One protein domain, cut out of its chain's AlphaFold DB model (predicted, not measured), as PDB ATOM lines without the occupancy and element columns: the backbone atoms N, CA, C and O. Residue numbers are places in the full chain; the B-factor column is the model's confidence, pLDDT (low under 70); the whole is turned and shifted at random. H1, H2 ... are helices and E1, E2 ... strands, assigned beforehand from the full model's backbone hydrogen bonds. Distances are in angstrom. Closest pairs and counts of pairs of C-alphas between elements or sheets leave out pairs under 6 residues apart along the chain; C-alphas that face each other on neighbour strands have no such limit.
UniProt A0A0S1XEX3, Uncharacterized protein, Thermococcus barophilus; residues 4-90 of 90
ATOM      1  N   GLU A   4      68.739-117.240 -39.584       90.25
ATOM      2  CA  GLU A   4      69.716-118.317 -39.395       90.25
ATOM      3  C   GLU A   4      70.948-117.815 -38.644       90.25
ATOM      4  O   GLU A   4      71.446-118.489 -37.742       90.25
ATOM      5  N   PHE A   5      71.394-116.593 -38.949       90.44
ATOM      6  CA  PHE A   5      72.508-115.965 -38.250       90.44
ATOM      7  C   PHE A   5      72.153-115.675 -36.787       90.44
ATOM      8  O   PHE A   5      72.919-116.023 -35.891       90.44
ATOM      9  N   ALA A   6      70.962-115.131 -36.517       90.81
ATOM     10  CA  ALA A   6      70.490-114.942 -35.144       90.81
ATOM     11  C   ALA A   6      70.395-116.277 -34.379       90.81
ATOM     12  O   ALA A   6      70.814-116.365 -33.226       90.81
ATOM     13  N   SER A   7      69.925-117.347 -35.031       92.38
ATOM     14  CA  SER A   7      69.894-118.693 -34.441       92.38
ATOM     15  C   SER A   7      71.292-119.237 -34.140       92.38
ATOM     16  O   SER A   7      71.519-119.808 -33.071       92.38
ATOM     17  N   PHE A   8      72.251-119.021 -35.039       93.75
ATOM     18  CA  PHE A   8      73.647-119.391 -34.825       93.75
ATOM     19  C   PHE A   8      74.243-118.675 -33.605       93.75
ATOM     20  O   PHE A   8      74.834-119.326 -32.739       93.75
ATOM     21  N   ILE A   9      74.038-117.359 -33.490       92.12
ATOM     22  CA  ILE A   9      74.524-116.568 -32.351       92.12
ATOM     23  C   ILE A   9      73.833-116.993 -31.053       92.12
ATOM     24  O   ILE A   9      74.514-117.199 -30.049       92.12
ATOM     25  N   SER A  10      72.516-117.215 -31.070       92.75
ATOM     26  CA  SER A  10      71.760-117.738 -29.922       92.75
ATOM     27  C   SER A  10      72.356-119.053 -29.402       92.75
ATOM     28  O   SER A  10      72.636-119.177 -28.209       92.75
ATOM     29  N   LYS A  11      72.666-120.004 -30.296       93.12
ATOM     30  CA  LYS A  11      73.303-121.282 -29.930       93.12
ATOM     31  C   LYS A  11      74.713-121.106 -29.366       93.12
ATOM     32  O   LYS A  11      75.071-121.791 -28.417       93.12
ATOM     33  N   LYS A  12      75.519-120.209 -29.944       91.62
ATOM     34  CA  LYS A  12      76.905-119.964 -29.508       91.62
ATOM     35  C   LYS A  12      77.001-119.238 -28.168       91.62
ATOM     36  O   LYS A  12      77.933-119.486 -27.417       91.62
ATOM     37  N   THR A  13      76.058-118.345 -27.891       87.56
ATOM     38  CA  THR A  13      76.056-117.489 -26.693       87.56
ATOM     39  C   THR A  13      75.229-118.060 -25.544       87.56
ATOM     40  O   THR A  13      75.349-117.593 -24.417       87.56
ATOM     41  N   GLY A  14      74.365-119.045 -25.811       89.44
ATOM     42  CA  GLY A  14      73.421-119.586 -24.829       89.44
ATOM     43  C   GLY A  14      72.208-118.684 -24.565       89.44
ATOM     44  O   GLY A  14      71.354-119.026 -23.744       89.44
ATOM     45  N   ILE A  15      72.088-117.550 -25.265       89.38
ATOM     46  CA  ILE A  15      70.948-116.640 -25.146       89.38
ATOM     47  C   ILE A  15      69.733-117.280 -25.822       89.38
ATOM     48  O   ILE A  15      69.690-117.423 -27.042       89.38
ATOM     49  N   LYS A  16      68.714-117.637 -25.033       88.12
ATOM     50  CA  LYS A  16      67.506-118.320 -25.535       88.12
ATOM     51  C   LYS A  16      66.564-117.412 -26.330       88.12
ATOM     52  O   LYS A  16      65.834-117.895 -27.188       88.12
ATOM     53  N   SER A  17      66.558-116.111 -26.039       91.62
ATOM     54  CA  SER A  17      65.692-115.165 -26.743       91.62
ATOM     55  C   SER A  17      66.324-114.737 -28.065       91.62
ATOM     56  O   SER A  17      67.254-113.931 -28.089       91.62
ATOM     57  N   LEU A  18      65.789-115.264 -29.167       91.56
ATOM     58  CA  LEU A  18      66.148-114.851 -30.527       91.56
ATOM     59  C   LEU A  18      65.924-113.353 -30.750       91.56
ATOM     60  O   LEU A  18      66.760-112.704 -31.364       91.56
ATOM     61  N   GLU A  19      64.848-112.793 -30.200       91.25
ATOM     62  CA  GLU A  19      64.544-111.364 -30.308       91.25
ATOM     63  C   GLU A  19      65.641-110.500 -29.666       91.25
ATOM     64  O   GLU A  19      66.066-109.502 -30.246       91.25
ATOM     65  N   LEU A  20      66.147-110.892 -28.489       90.62
ATOM     66  CA  LEU A  20      67.246-110.172 -27.837       90.62
ATOM     67  C   LEU A  20      68.543-110.270 -28.642       90.62
ATOM     68  O   LEU A  20      69.266-109.283 -28.751       90.62
ATOM     69  N   VAL A  21      68.813-111.433 -29.240       91.69
ATOM     70  CA  VAL A  21      69.967-111.622 -30.128       91.69
ATOM     71  C   VAL A  21      69.853-110.732 -31.364       91.69
ATOM     72  O   VAL A  21      70.810-110.049 -31.715       91.69
ATOM     73  N   GLU A  22      68.686-110.687 -32.005       92.88
ATOM     74  CA  GLU A  22      68.447-109.827 -33.165       92.88
ATOM     75  C   GLU A  22      68.623-108.349 -32.808       92.88
ATOM     76  O   GLU A  22      69.333-107.622 -33.506       92.88
ATOM     77  N   ARG A  23      68.051-107.900 -31.687       91.19
ATOM     78  CA  ARG A  23      68.236-106.524 -31.213       91.19
ATOM     79  C   ARG A  23      69.701-106.204 -30.928       91.19
ATOM     80  O   ARG A  23      70.161-105.142 -31.336       91.19
ATOM     81  N   ASP A  24      70.451-107.108 -30.297       91.00
ATOM     82  CA  ASP A  24      71.871-106.875 -30.011       91.00
ATOM     83  C   ASP A  24      72.721-106.796 -31.287       91.00
ATOM     84  O   ASP A  24      73.592-105.930 -31.393       91.00
ATOM     85  N   ILE A  25      72.426-107.636 -32.286       91.50
ATOM     86  CA  ILE A  25      73.088-107.583 -33.598       91.50
ATOM     87  C   ILE A  25      72.803-106.244 -34.283       91.50
ATOM     88  O   ILE A  25      73.728-105.612 -34.799       91.50
ATOM     89  N   LEU A  26      71.545-105.787 -34.277       92.62
ATOM     90  CA  LEU A  26      71.173-104.496 -34.859       92.62
ATOM     91  C   LEU A  26      71.889-103.348 -34.141       92.62
ATOM     92  O   LEU A  26      72.461-102.475 -34.789       92.62
ATOM     93  N   LEU A  27      71.913-103.387 -32.810       92.31
ATOM     94  CA  LEU A  27      72.582-102.397 -31.979       92.31
ATOM     95  C   LEU A  27      74.086-102.334 -32.266       92.31
ATOM     96  O   LEU A  27      74.656-101.251 -32.387       92.31
ATOM     97  N   HIS A  28      74.733-103.492 -32.426       91.50
ATOM     98  CA  HIS A  28      76.142-103.567 -32.801       91.50
ATOM     99  C   HIS A  28      76.383-103.030 -34.221       91.50
ATOM    100  O   HIS A  28      77.374-102.340 -34.455       91.50
ATOM    101  N   ALA A  29      75.469-103.286 -35.162       93.31
ATOM    102  CA  ALA A  29      75.546-102.740 -36.515       93.31
ATOM    103  C   ALA A  29      75.396-101.208 -36.535       93.31
ATOM    104  O   ALA A  29      76.161-100.536 -37.227       93.31
ATOM    105  N   ILE A  30      74.468-100.652 -35.747       93.75
ATOM    106  CA  ILE A  30      74.304 -99.200 -35.574       93.75
ATOM    107  C   ILE A  30      75.577 -98.600 -34.978       93.75
ATOM    108  O   ILE A  30      76.123 -97.656 -35.543       93.75
ATOM    109  N   LEU A  31      76.092 -99.180 -33.889       93.56
ATOM    110  CA  LEU A  31      77.321 -98.711 -33.251       93.56
ATOM    111  C   LEU A  31      78.499 -98.732 -34.236       93.56
ATOM    112  O   LEU A  31      79.208 -97.740 -34.363       93.56
ATOM    113  N   LYS A  32      78.658 -99.819 -35.002       94.62
ATOM    114  CA  LYS A  32      79.679 -99.929 -36.053       94.62
ATOM    115  C   LYS A  32      79.512 -98.861 -37.136       94.62
ATOM    116  O   LYS A  32      80.511 -98.343 -37.621       94.62
ATOM    117  N   ARG A  33      78.276 -98.531 -37.526       95.31
ATOM    118  CA  ARG A  33      78.006 -97.486 -38.522       95.31
ATOM    119  C   ARG A  33      78.341 -96.095 -37.987       95.31
ATOM    120  O   ARG A  33      78.977 -95.332 -38.707       95.31
ATOM    121  N   LEU A  34      77.972 -95.784 -36.745       93.69
ATOM    122  CA  LEU A  34      78.339 -94.523 -36.093       93.69
ATOM    123  C   LEU A  34      79.864 -94.371 -36.019       93.69
ATOM    124  O   LEU A  34      80.409 -93.360 -36.443       93.69
ATOM    125  N   TYR A  35      80.566 -95.424 -35.600       92.81
ATOM    126  CA  TYR A  35      82.030 -95.468 -35.545       92.81
ATOM    127  C   TYR A  35      82.714 -95.716 -36.903       92.81
ATOM    128  O   TYR A  35      83.915 -95.963 -36.936       92.81
ATOM    129  N   SER A  36      81.982 -95.668 -38.019       95.56
ATOM    130  CA  SER A  36      82.579 -95.635 -39.367       95.56
ATOM    131  C   SER A  36      82.676 -94.220 -39.942       95.56
ATOM    132  O   SER A  36      83.284 -94.037 -40.991       95.56
ATOM    133  N   ASP A  37      82.082 -93.235 -39.266       94.25
ATOM    134  CA  ASP A  37      82.149 -91.819 -39.619       94.25
ATOM    135  C   ASP A  37      83.253 -91.131 -38.799       94.25
ATOM    136  O   ASP A  37      83.150 -91.009 -37.577       94.25
ATOM    137  N   GLU A  38      84.310 -90.668 -39.468       93.31
ATOM    138  CA  GLU A  38      85.450 -89.993 -38.833       93.31
ATOM    139  C   GLU A  38      85.034 -88.752 -38.032       93.31
ATOM    140  O   GLU A  38      85.562 -88.514 -36.942       93.31
ATOM    141  N   HIS A  39      84.047 -87.991 -38.520       90.88
ATOM    142  CA  HIS A  39      83.537 -86.824 -37.809       90.88
ATOM    143  C   HIS A  39      82.837 -87.243 -36.515       90.88
ATOM    144  O   HIS A  39      82.989 -86.585 -35.485       90.88
ATOM    145  N   PHE A  40      82.088 -88.347 -36.531       91.75
ATOM    146  CA  PHE A  40      81.449 -88.862 -35.324       91.75
ATOM    147  C   PHE A  40      82.489 -89.316 -34.294       91.75
ATOM    148  O   PHE A  40      82.408 -88.925 -33.130       91.75
ATOM    149  N   ILE A  41      83.499 -90.079 -34.719       91.12
ATOM    150  CA  ILE A  41      84.566 -90.586 -33.839       91.12
ATOM    151  C   ILE A  41      85.337 -89.437 -33.181       91.12
ATOM    152  O   ILE A  41      85.617 -89.492 -31.984       91.12
ATOM    153  N   ALA A  42      85.657 -88.389 -33.943       89.31
ATOM    154  CA  ALA A  42      86.390 -87.233 -33.432       89.31
ATOM    155  C   ALA A  42      85.604 -86.460 -32.359       89.31
ATOM    156  O   ALA A  42      86.193 -85.867 -31.453       89.31
ATOM    157  N   ASN A  43      84.272 -86.481 -32.446       88.69
ATOM    158  CA  ASN A  43      83.402 -85.599 -31.680       88.69
ATOM    159  C   ASN A  43      82.562 -86.295 -30.609       88.69
ATOM    160  O   ASN A  43      81.995 -85.597 -29.777       88.69
ATOM    161  N   TYR A  44      82.444 -87.623 -30.585       91.19
ATOM    162  CA  TYR A  44      81.546 -88.320 -29.661       91.19
ATOM    163  C   TYR A  44      82.225 -89.470 -28.918       91.19
ATOM    164  O   TYR A  44      82.912 -90.316 -29.486       91.19
ATOM    165  N   LEU A  45      81.967 -89.529 -27.612       91.31
ATOM    166  CA  LEU A  45      82.439 -90.571 -26.706       91.31
ATOM    167  C   LEU A  45      81.262 -91.449 -26.272       91.31
ATOM    168  O   LEU A  45      80.277 -90.942 -25.726       91.31
ATOM    169  N   PHE A  46      81.376 -92.761 -26.494       93.00
ATOM    170  CA  PHE A  46      80.379 -93.749 -26.076       93.00
ATOM    171  C   PHE A  46      80.453 -94.003 -24.568       93.00
ATOM    172  O   PHE A  46      81.521 -94.282 -24.021       93.00
ATOM    173  N   LYS A  47      79.310 -93.911 -23.885       90.56
ATOM    174  CA  LYS A  47      79.217 -94.058 -22.429       90.56
ATOM    175  C   LYS A  47      77.944 -94.798 -22.004       90.56
ATOM    176  O   LYS A  47      77.238 -95.378 -22.819       90.56
ATOM    177  N   GLY A  48      77.671 -94.795 -20.700       91.31
ATOM    178  CA  GLY A  48      76.444 -95.353 -20.132       91.31
ATOM    179  C   GLY A  48      76.496 -96.866 -19.924       91.31
ATOM    180  O   GLY A  48      77.538 -97.509 -20.072       91.31
ATOM    181  N   GLY A  49      75.352 -97.439 -19.543       91.25
ATOM    182  CA  GLY A  49      75.249 -98.854 -19.174       91.25
ATOM    183  C   GLY A  49      75.560 -99.801 -20.333       91.25
ATOM    184  O   GLY A  49      76.211-100.824 -20.135       91.25
ATOM    185  N   THR A  50      75.164 -99.443 -21.555       92.31
ATOM    186  CA  THR A  50      75.431-100.258 -22.749       92.31
ATOM    187  C   THR A  50      76.918-100.284 -23.108       92.31
ATOM    188  O   THR A  50      77.423-101.340 -23.483       92.31
ATOM    189  N   CYS A  51      77.644 -99.174 -22.918       92.75
ATOM    190  CA  CYS A  51      79.104 -99.135 -23.063       92.75
ATOM    191  C   CYS A  51      79.787-100.074 -22.061       92.75
ATOM    192  O   CYS A  51      80.607-100.903 -22.453       92.75
ATOM    193  N   LEU A  52      79.379-100.039 -20.787       92.38
ATOM    194  CA  LEU A  52      79.927-100.940 -19.767       92.38
ATOM    195  C   LEU A  52      79.698-102.417 -20.109       92.38
ATOM    196  O   LEU A  52      80.629-103.219 -20.050       92.38
ATOM    197  N   VAL A  53      78.479-102.776 -20.516       91.75
ATOM    198  CA  VAL A  53      78.128-104.154 -20.892       91.75
ATOM    199  C   VAL A  53      78.954-104.646 -22.082       91.75
ATOM    200  O   VAL A  53      79.497-105.748 -22.019       91.75
ATOM    201  N   LYS A  54      79.049-103.841 -23.149       88.81
ATOM    202  CA  LYS A  54      79.700-104.244 -24.406       88.81
ATOM    203  C   LYS A  54      81.225-104.224 -24.334       88.81
ATOM    204  O   LYS A  54      81.856-105.037 -25.000       88.81
ATOM    205  N   CYS A  55      81.814-103.320 -23.552       89.44
ATOM    206  CA  CYS A  55      83.265-103.133 -23.520       89.44
ATOM    207  C   CYS A  55      83.953-103.787 -22.311       89.44
ATOM    208  O   CYS A  55      85.143-104.073 -22.405       89.44
ATOM    209  N   TYR A  56      83.246-104.031 -21.196       89.62
ATOM    210  CA  TYR A  56      83.897-104.420 -19.932       89.62
ATOM    211  C   TYR A  56      83.222-105.570 -19.167       89.62
ATOM    212  O   TYR A  56      83.919-106.348 -18.525       89.62
ATOM    213  N   LEU A  57      81.889-105.699 -19.201       88.69
ATOM    214  CA  LEU A  57      81.144-106.559 -18.258       88.69
ATOM    215  C   LEU A  57      80.587-107.860 -18.857       88.69
ATOM    216  O   LEU A  57      79.722-108.490 -18.248       88.69
ATOM    217  N   GLY A  58      81.039-108.263 -20.048       82.62
ATOM    218  CA  GLY A  58      80.777-109.604 -20.586       82.62
ATOM    219  C   GLY A  58      79.296-109.990 -20.689       82.62
ATOM    220  O   GLY A  58      78.951-111.133 -20.414       82.62
ATOM    221  N   TYR A  59      78.417-109.056 -21.078       82.94
ATOM    222  CA  TYR A  59      76.995-109.332 -21.352       82.94
ATOM    223  C   TYR A  59      76.138-109.838 -20.166       82.94
ATOM    224  O   TYR A  59      75.152-110.541 -20.373       82.94
ATOM    225  N   TYR A  60      76.421-109.421 -18.923       84.19
ATOM    226  CA  TYR A  60      75.599-109.800 -17.752       84.19
ATOM    227  C   TYR A  60      74.123-109.333 -17.803       84.19
ATOM    228  O   TYR A  60      73.262-109.924 -17.153       84.19
ATOM    229  N   ARG A  61      73.820-108.262 -18.553       87.38
ATOM    230  CA  ARG A  61      72.456-107.772 -18.825       87.38
ATOM    231  C   ARG A  61      72.344-107.256 -20.253       87.38
ATOM    232  O   ARG A  61      73.323-106.758 -20.802       87.38
ATOM    233  N   PHE A  62      71.135-107.266 -20.805       86.19
ATOM    234  CA  PHE A  62      70.840-106.561 -22.052       86.19
ATOM    235  C   PHE A  62      70.562-105.082 -21.801       86.19
ATOM    236  O   PHE A  62      69.935-104.701 -20.810       86.19
ATOM    237  N   SER A  63      71.043-104.252 -22.716       87.19
ATOM    238  CA  SER A  63      70.868-102.807 -22.699       87.19
ATOM    239  C   SER A  63      70.780-102.346 -24.147       87.19
ATOM    240  O   SER A  63      71.639-102.717 -24.947       87.19
ATOM    241  N   ILE A  64      69.719-101.617 -24.484       85.19
ATOM    242  CA  ILE A  64      69.420-101.215 -25.866       85.19
ATOM    243  C   ILE A  64      69.831 -99.773 -26.160       85.19
ATOM    244  O   ILE A  64      70.117 -99.451 -27.306       85.19
ATOM    245  N   ASP A  65      69.919 -98.933 -25.131       89.25
ATOM    246  CA  ASP A  65      70.179 -97.506 -25.303       89.25
ATOM    247  C   ASP A  65      71.636 -97.260 -25.711       89.25
ATOM    248  O   ASP A  65      72.556 -97.857 -25.142       89.25
ATOM    249  N   LEU A  66      71.884 -96.349 -26.652       91.75
ATOM    250  CA  LEU A  66      73.234 -95.843 -26.914       91.75
ATOM    251  C   LEU A  66      73.357 -94.414 -26.384       91.75
ATOM    252  O   LEU A  66      72.764 -93.483 -26.927       91.75
ATOM    253  N   ASP A  67      74.159 -94.247 -25.330       91.44
ATOM    254  CA  ASP A  67      74.468 -92.944 -24.749       91.44
ATOM    255  C   ASP A  67      75.802 -92.416 -25.283       91.44
ATOM    256  O   ASP A  67      76.853 -93.039 -25.101       91.44
ATOM    257  N   PHE A  68      75.782 -91.208 -25.845       92.94
ATOM    258  CA  PHE A  68      76.991 -90.501 -26.263       92.94
ATOM    259  C   PHE A  68      77.131 -89.154 -25.561       92.94
ATOM    260  O   PHE A  68      76.163 -88.530 -25.117       92.94
ATOM    261  N   THR A  69      78.367 -88.679 -25.459       89.56
ATOM    262  CA  THR A  69      78.667 -87.314 -25.023       89.56
ATOM    263  C   THR A  69      79.677 -86.679 -25.965       89.56
ATOM    264  O   THR A  69      80.526 -87.376 -26.511       89.56
ATOM    265  N   PHE A  70      79.569 -85.371 -26.182       89.25
ATOM    266  CA  PHE A  70      80.466 -84.665 -27.089       89.25
ATOM    267  C   PHE A  70      81.884 -84.569 -26.497       89.25
ATOM    268  O   PHE A  70      82.058 -84.183 -25.337       89.25
ATOM    269  N   SER A  71      82.888 -84.923 -27.295       78.62
ATOM    270  CA  SER A  71      84.309 -84.852 -26.978       78.62
ATOM    271  C   SER A  71      84.753 -83.394 -27.027       78.62
ATOM    272  O   SER A  71      84.911 -82.779 -28.076       78.62
ATOM    273  N   ARG A  72      84.906 -82.796 -25.851       65.56
ATOM    274  CA  ARG A  72      85.288 -81.397 -25.658       65.56
ATOM    275  C   ARG A  72      86.795 -81.208 -25.896       65.56
ATOM    276  O   ARG A  72      87.525 -80.916 -24.951       65.56
ATOM    277  N   VAL A  73      87.275 -81.403 -27.125       56.72
ATOM    278  CA  VAL A  73      88.690 -81.134 -27.466       56.72
ATOM    279  C   VAL A  73      88.930 -79.657 -27.816       56.72
ATOM    280  O   VAL A  73      90.068 -79.202 -27.764       56.72
ATOM    281  N   GLU A  74      87.886 -78.838 -28.002       50.16
ATOM    282  CA  GLU A  74      88.043 -77.377 -28.056       50.16
ATOM    283  C   GLU A  74      87.652 -76.657 -26.753       50.16
ATOM    284  O   GLU A  74      86.631 -76.906 -26.108       50.16
ATOM    285  N   LYS A  75      88.554 -75.749 -26.366       48.00
ATOM    286  CA  LYS A  75      88.598 -74.892 -25.176       48.00
ATOM    287  C   LYS A  75      87.247 -74.259 -24.821       48.00
ATOM    288  O   LYS A  75      86.895 -73.187 -25.298       48.00
ATOM    289  N   LEU A  76      86.538 -74.836 -23.862       49.78
ATOM    290  CA  LEU A  76      85.460 -74.124 -23.168       49.78
ATOM    291  C   LEU A  76      86.082 -73.181 -22.129       49.78
ATOM    292  O   LEU A  76      86.519 -73.626 -21.061       49.78
ATOM    293  N   SER A  77      86.095 -71.882 -22.434       49.94
ATOM    294  CA  SER A  77      86.103 -70.843 -21.406       49.94
ATOM    295  C   SER A  77      84.848 -71.014 -20.535       49.94
ATOM    296  O   SER A  77      83.787 -71.423 -21.009       49.94
ATOM    297  N   ARG A  78      84.984 -70.769 -19.228       50.00
ATOM    298  CA  ARG A  78      84.036 -71.116 -18.142       50.00
ATOM    299  C   ARG A  78      82.595 -70.568 -18.266       50.00
ATOM    300  O   ARG A  78      81.810 -70.789 -17.354       50.00
ATOM    301  N   ALA A  79      82.222 -69.889 -19.349       50.06
ATOM    302  CA  ALA A  79      80.962 -69.154 -19.452       50.06
ATOM    303  C   ALA A  79      79.760 -69.949 -20.012       50.06
ATOM    304  O   ALA A  79      78.630 -69.534 -19.800       50.06
ATOM    305  N   ASN A  80      79.954 -71.096 -20.680       48.62
ATOM    306  CA  ASN A  80      78.874 -71.761 -21.438       48.62
ATOM    307  C   ASN A  80      78.596 -73.207 -20.991       48.62
ATOM    308  O   ASN A  80      78.618 -74.136 -21.793       48.62
ATOM    309  N   MET A  81      78.334 -73.421 -19.699       48.81
ATOM    310  CA  MET A  81      78.162 -74.769 -19.130       48.81
ATOM    311  C   MET A  81      76.735 -75.349 -19.250       48.81
ATOM    312  O   MET A  81      76.512 -76.489 -18.854       48.81
ATOM    313  N   ASN A  82      75.780 -74.617 -19.843       48.00
ATOM    314  CA  ASN A  82      74.351 -74.982 -19.819       48.00
ATOM    315  C   ASN A  82      73.792 -75.578 -21.128       48.00
ATOM    316  O   ASN A  82      72.582 -75.730 -21.261       48.00
ATOM    317  N   LYS A  83      74.636 -75.944 -22.101       50.31
ATOM    318  CA  LYS A  83      74.204 -76.648 -23.326       50.31
ATOM    319  C   LYS A  83      75.125 -77.827 -23.632       50.31
ATOM    320  O   LYS A  83      75.878 -77.816 -24.597       50.31
ATOM    321  N   ILE A  84      75.077 -78.857 -22.791       52.59
ATOM    322  CA  ILE A  84      75.613 -80.172 -23.155       52.59
ATOM    323  C   ILE A  84      74.430 -80.981 -23.680       52.59
ATOM    324  O   ILE A  84      73.635 -81.513 -22.909       52.59
ATOM    325  N   ASN A  85      74.284 -81.023 -25.004       54.31
ATOM    326  CA  ASN A  85      73.235 -81.792 -25.661       54.31
ATOM    327  C   ASN A  85      73.544 -83.287 -25.487       54.31
ATOM    328  O   ASN A  85      74.447 -83.827 -26.126       54.31
ATOM    329  N   LYS A  86      72.825 -83.953 -24.579       54.75
ATOM    330  CA  LYS A  86      72.806 -85.413 -24.476       54.75
ATOM    331  C   LYS A  86      72.159 -85.953 -25.752       54.75
ATOM    332  O   LYS A  86      71.007 -85.627 -26.022       54.75
ATOM    333  N   ILE A  87      72.881 -86.765 -26.518       56.91
ATOM    334  CA  ILE A  87      72.281 -87.541 -27.606       56.91
ATOM    335  C   ILE A  87      72.041 -88.941 -27.054       56.91
ATOM    336  O   ILE A  87      72.986 -89.663 -26.737       56.91
ATOM    337  N   SER A  88      70.763 -89.262 -26.871       49.81
ATOM    338  CA  SER A  88      70.271 -90.584 -26.494       49.81
ATOM    339  C   SER A  88      69.457 -91.086 -27.675       49.81
ATOM    340  O   SER A  88      68.455 -90.464 -28.028       49.81
ATOM    341  N   CYS A  89      69.899 -92.163 -28.311       47.91
ATOM    342  CA  CYS A  89      69.054 -92.888 -29.253       47.91
ATOM    343  C   CYS A  89      68.288 -93.941 -28.446       47.91
ATOM    344  O   CYS A  89      68.926 -94.793 -27.823       47.91
ATOM    345  N   PHE A  90      66.960 -93.796 -28.409       42.22
ATOM    346  CA  PHE A  90      66.018 -94.760 -27.834       42.22
ATOM    347  C   PHE A  90      65.802 -95.942 -28.785       42.22
ATOM    348  O   PHE A  90      65.844 -95.704 -30.016       42.22
TER     349      PHE A  90
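What this domain is: This is residues 4 to 90 of the 90 residues of an uncharacterized protein of Thermococcus barophilus (UniProt A0A0S1XEX3). A long helix, H2, reaches from a small helix H1, set crosswise at one end, to a small three-stranded sheet with the short helix H4 beside it; past the sheet, residues 74 to 83 of the E2-E3 hairpin's loop stick out. The outline is a rod of 53 by 24 by 21 A, loose, with a radius of gyration of the C-alphas of 16.2 A. The 87 printed residues, mixed in class, hold H1, H2, H3, E1, H4, E2 and E3 in chain order; the sheet runs E1, E2, E3, all antiparallel.

How they stand to each other: Start at H1, residues 4 to 13: it touches residues 18 to 25 alone of H2, residues 18 to 34, about perpendicular at 81 degrees, closest at the C-alphas of Ala 6 and Glu 22, 5.9 A. H3, residues 38 to 43, is close to H2 but not clearly touching, with C-alphas 34 and 40 closest at 6.5 A. In the sheet, inner strand E2, residues 66 to 70, is antiparallel to E1, residues 44 to 47, with N 45 to O 69 at 2.8 A, and to E3, residues 87 to 89, with N 68 to O 87 at 3.3 A, both within hydrogen-bond range. H2 and H3 only graze the sheet, H2 only just on it with 5 pairs of C-alphas within 10 A. H4, residues 48 to 55, stands at the sheet's level, height 2.9 A; its C-alpha 48 is 5.6 A from C-alpha 67 of E2, their closest. In H1, H2, H3 and H4 every O i to N i+4 pair is within hydrogen-bond range.

Where its parts are: Find C-alpha 4 at (69.716, -118.317, -39.395), where H1 begins, 14.2 A long. H2 measures 24.3 A and E2 13.3 A. E3 ends at C-alpha 89, (69.054, -92.888, -29.253).

The domain as a whole: C-alphas 4 and 79 are farthest apart, 54.2 A. The printed part has no cut. The link E2 to E3 is long. Residues 72 to 90 are under 70 in pLDDT.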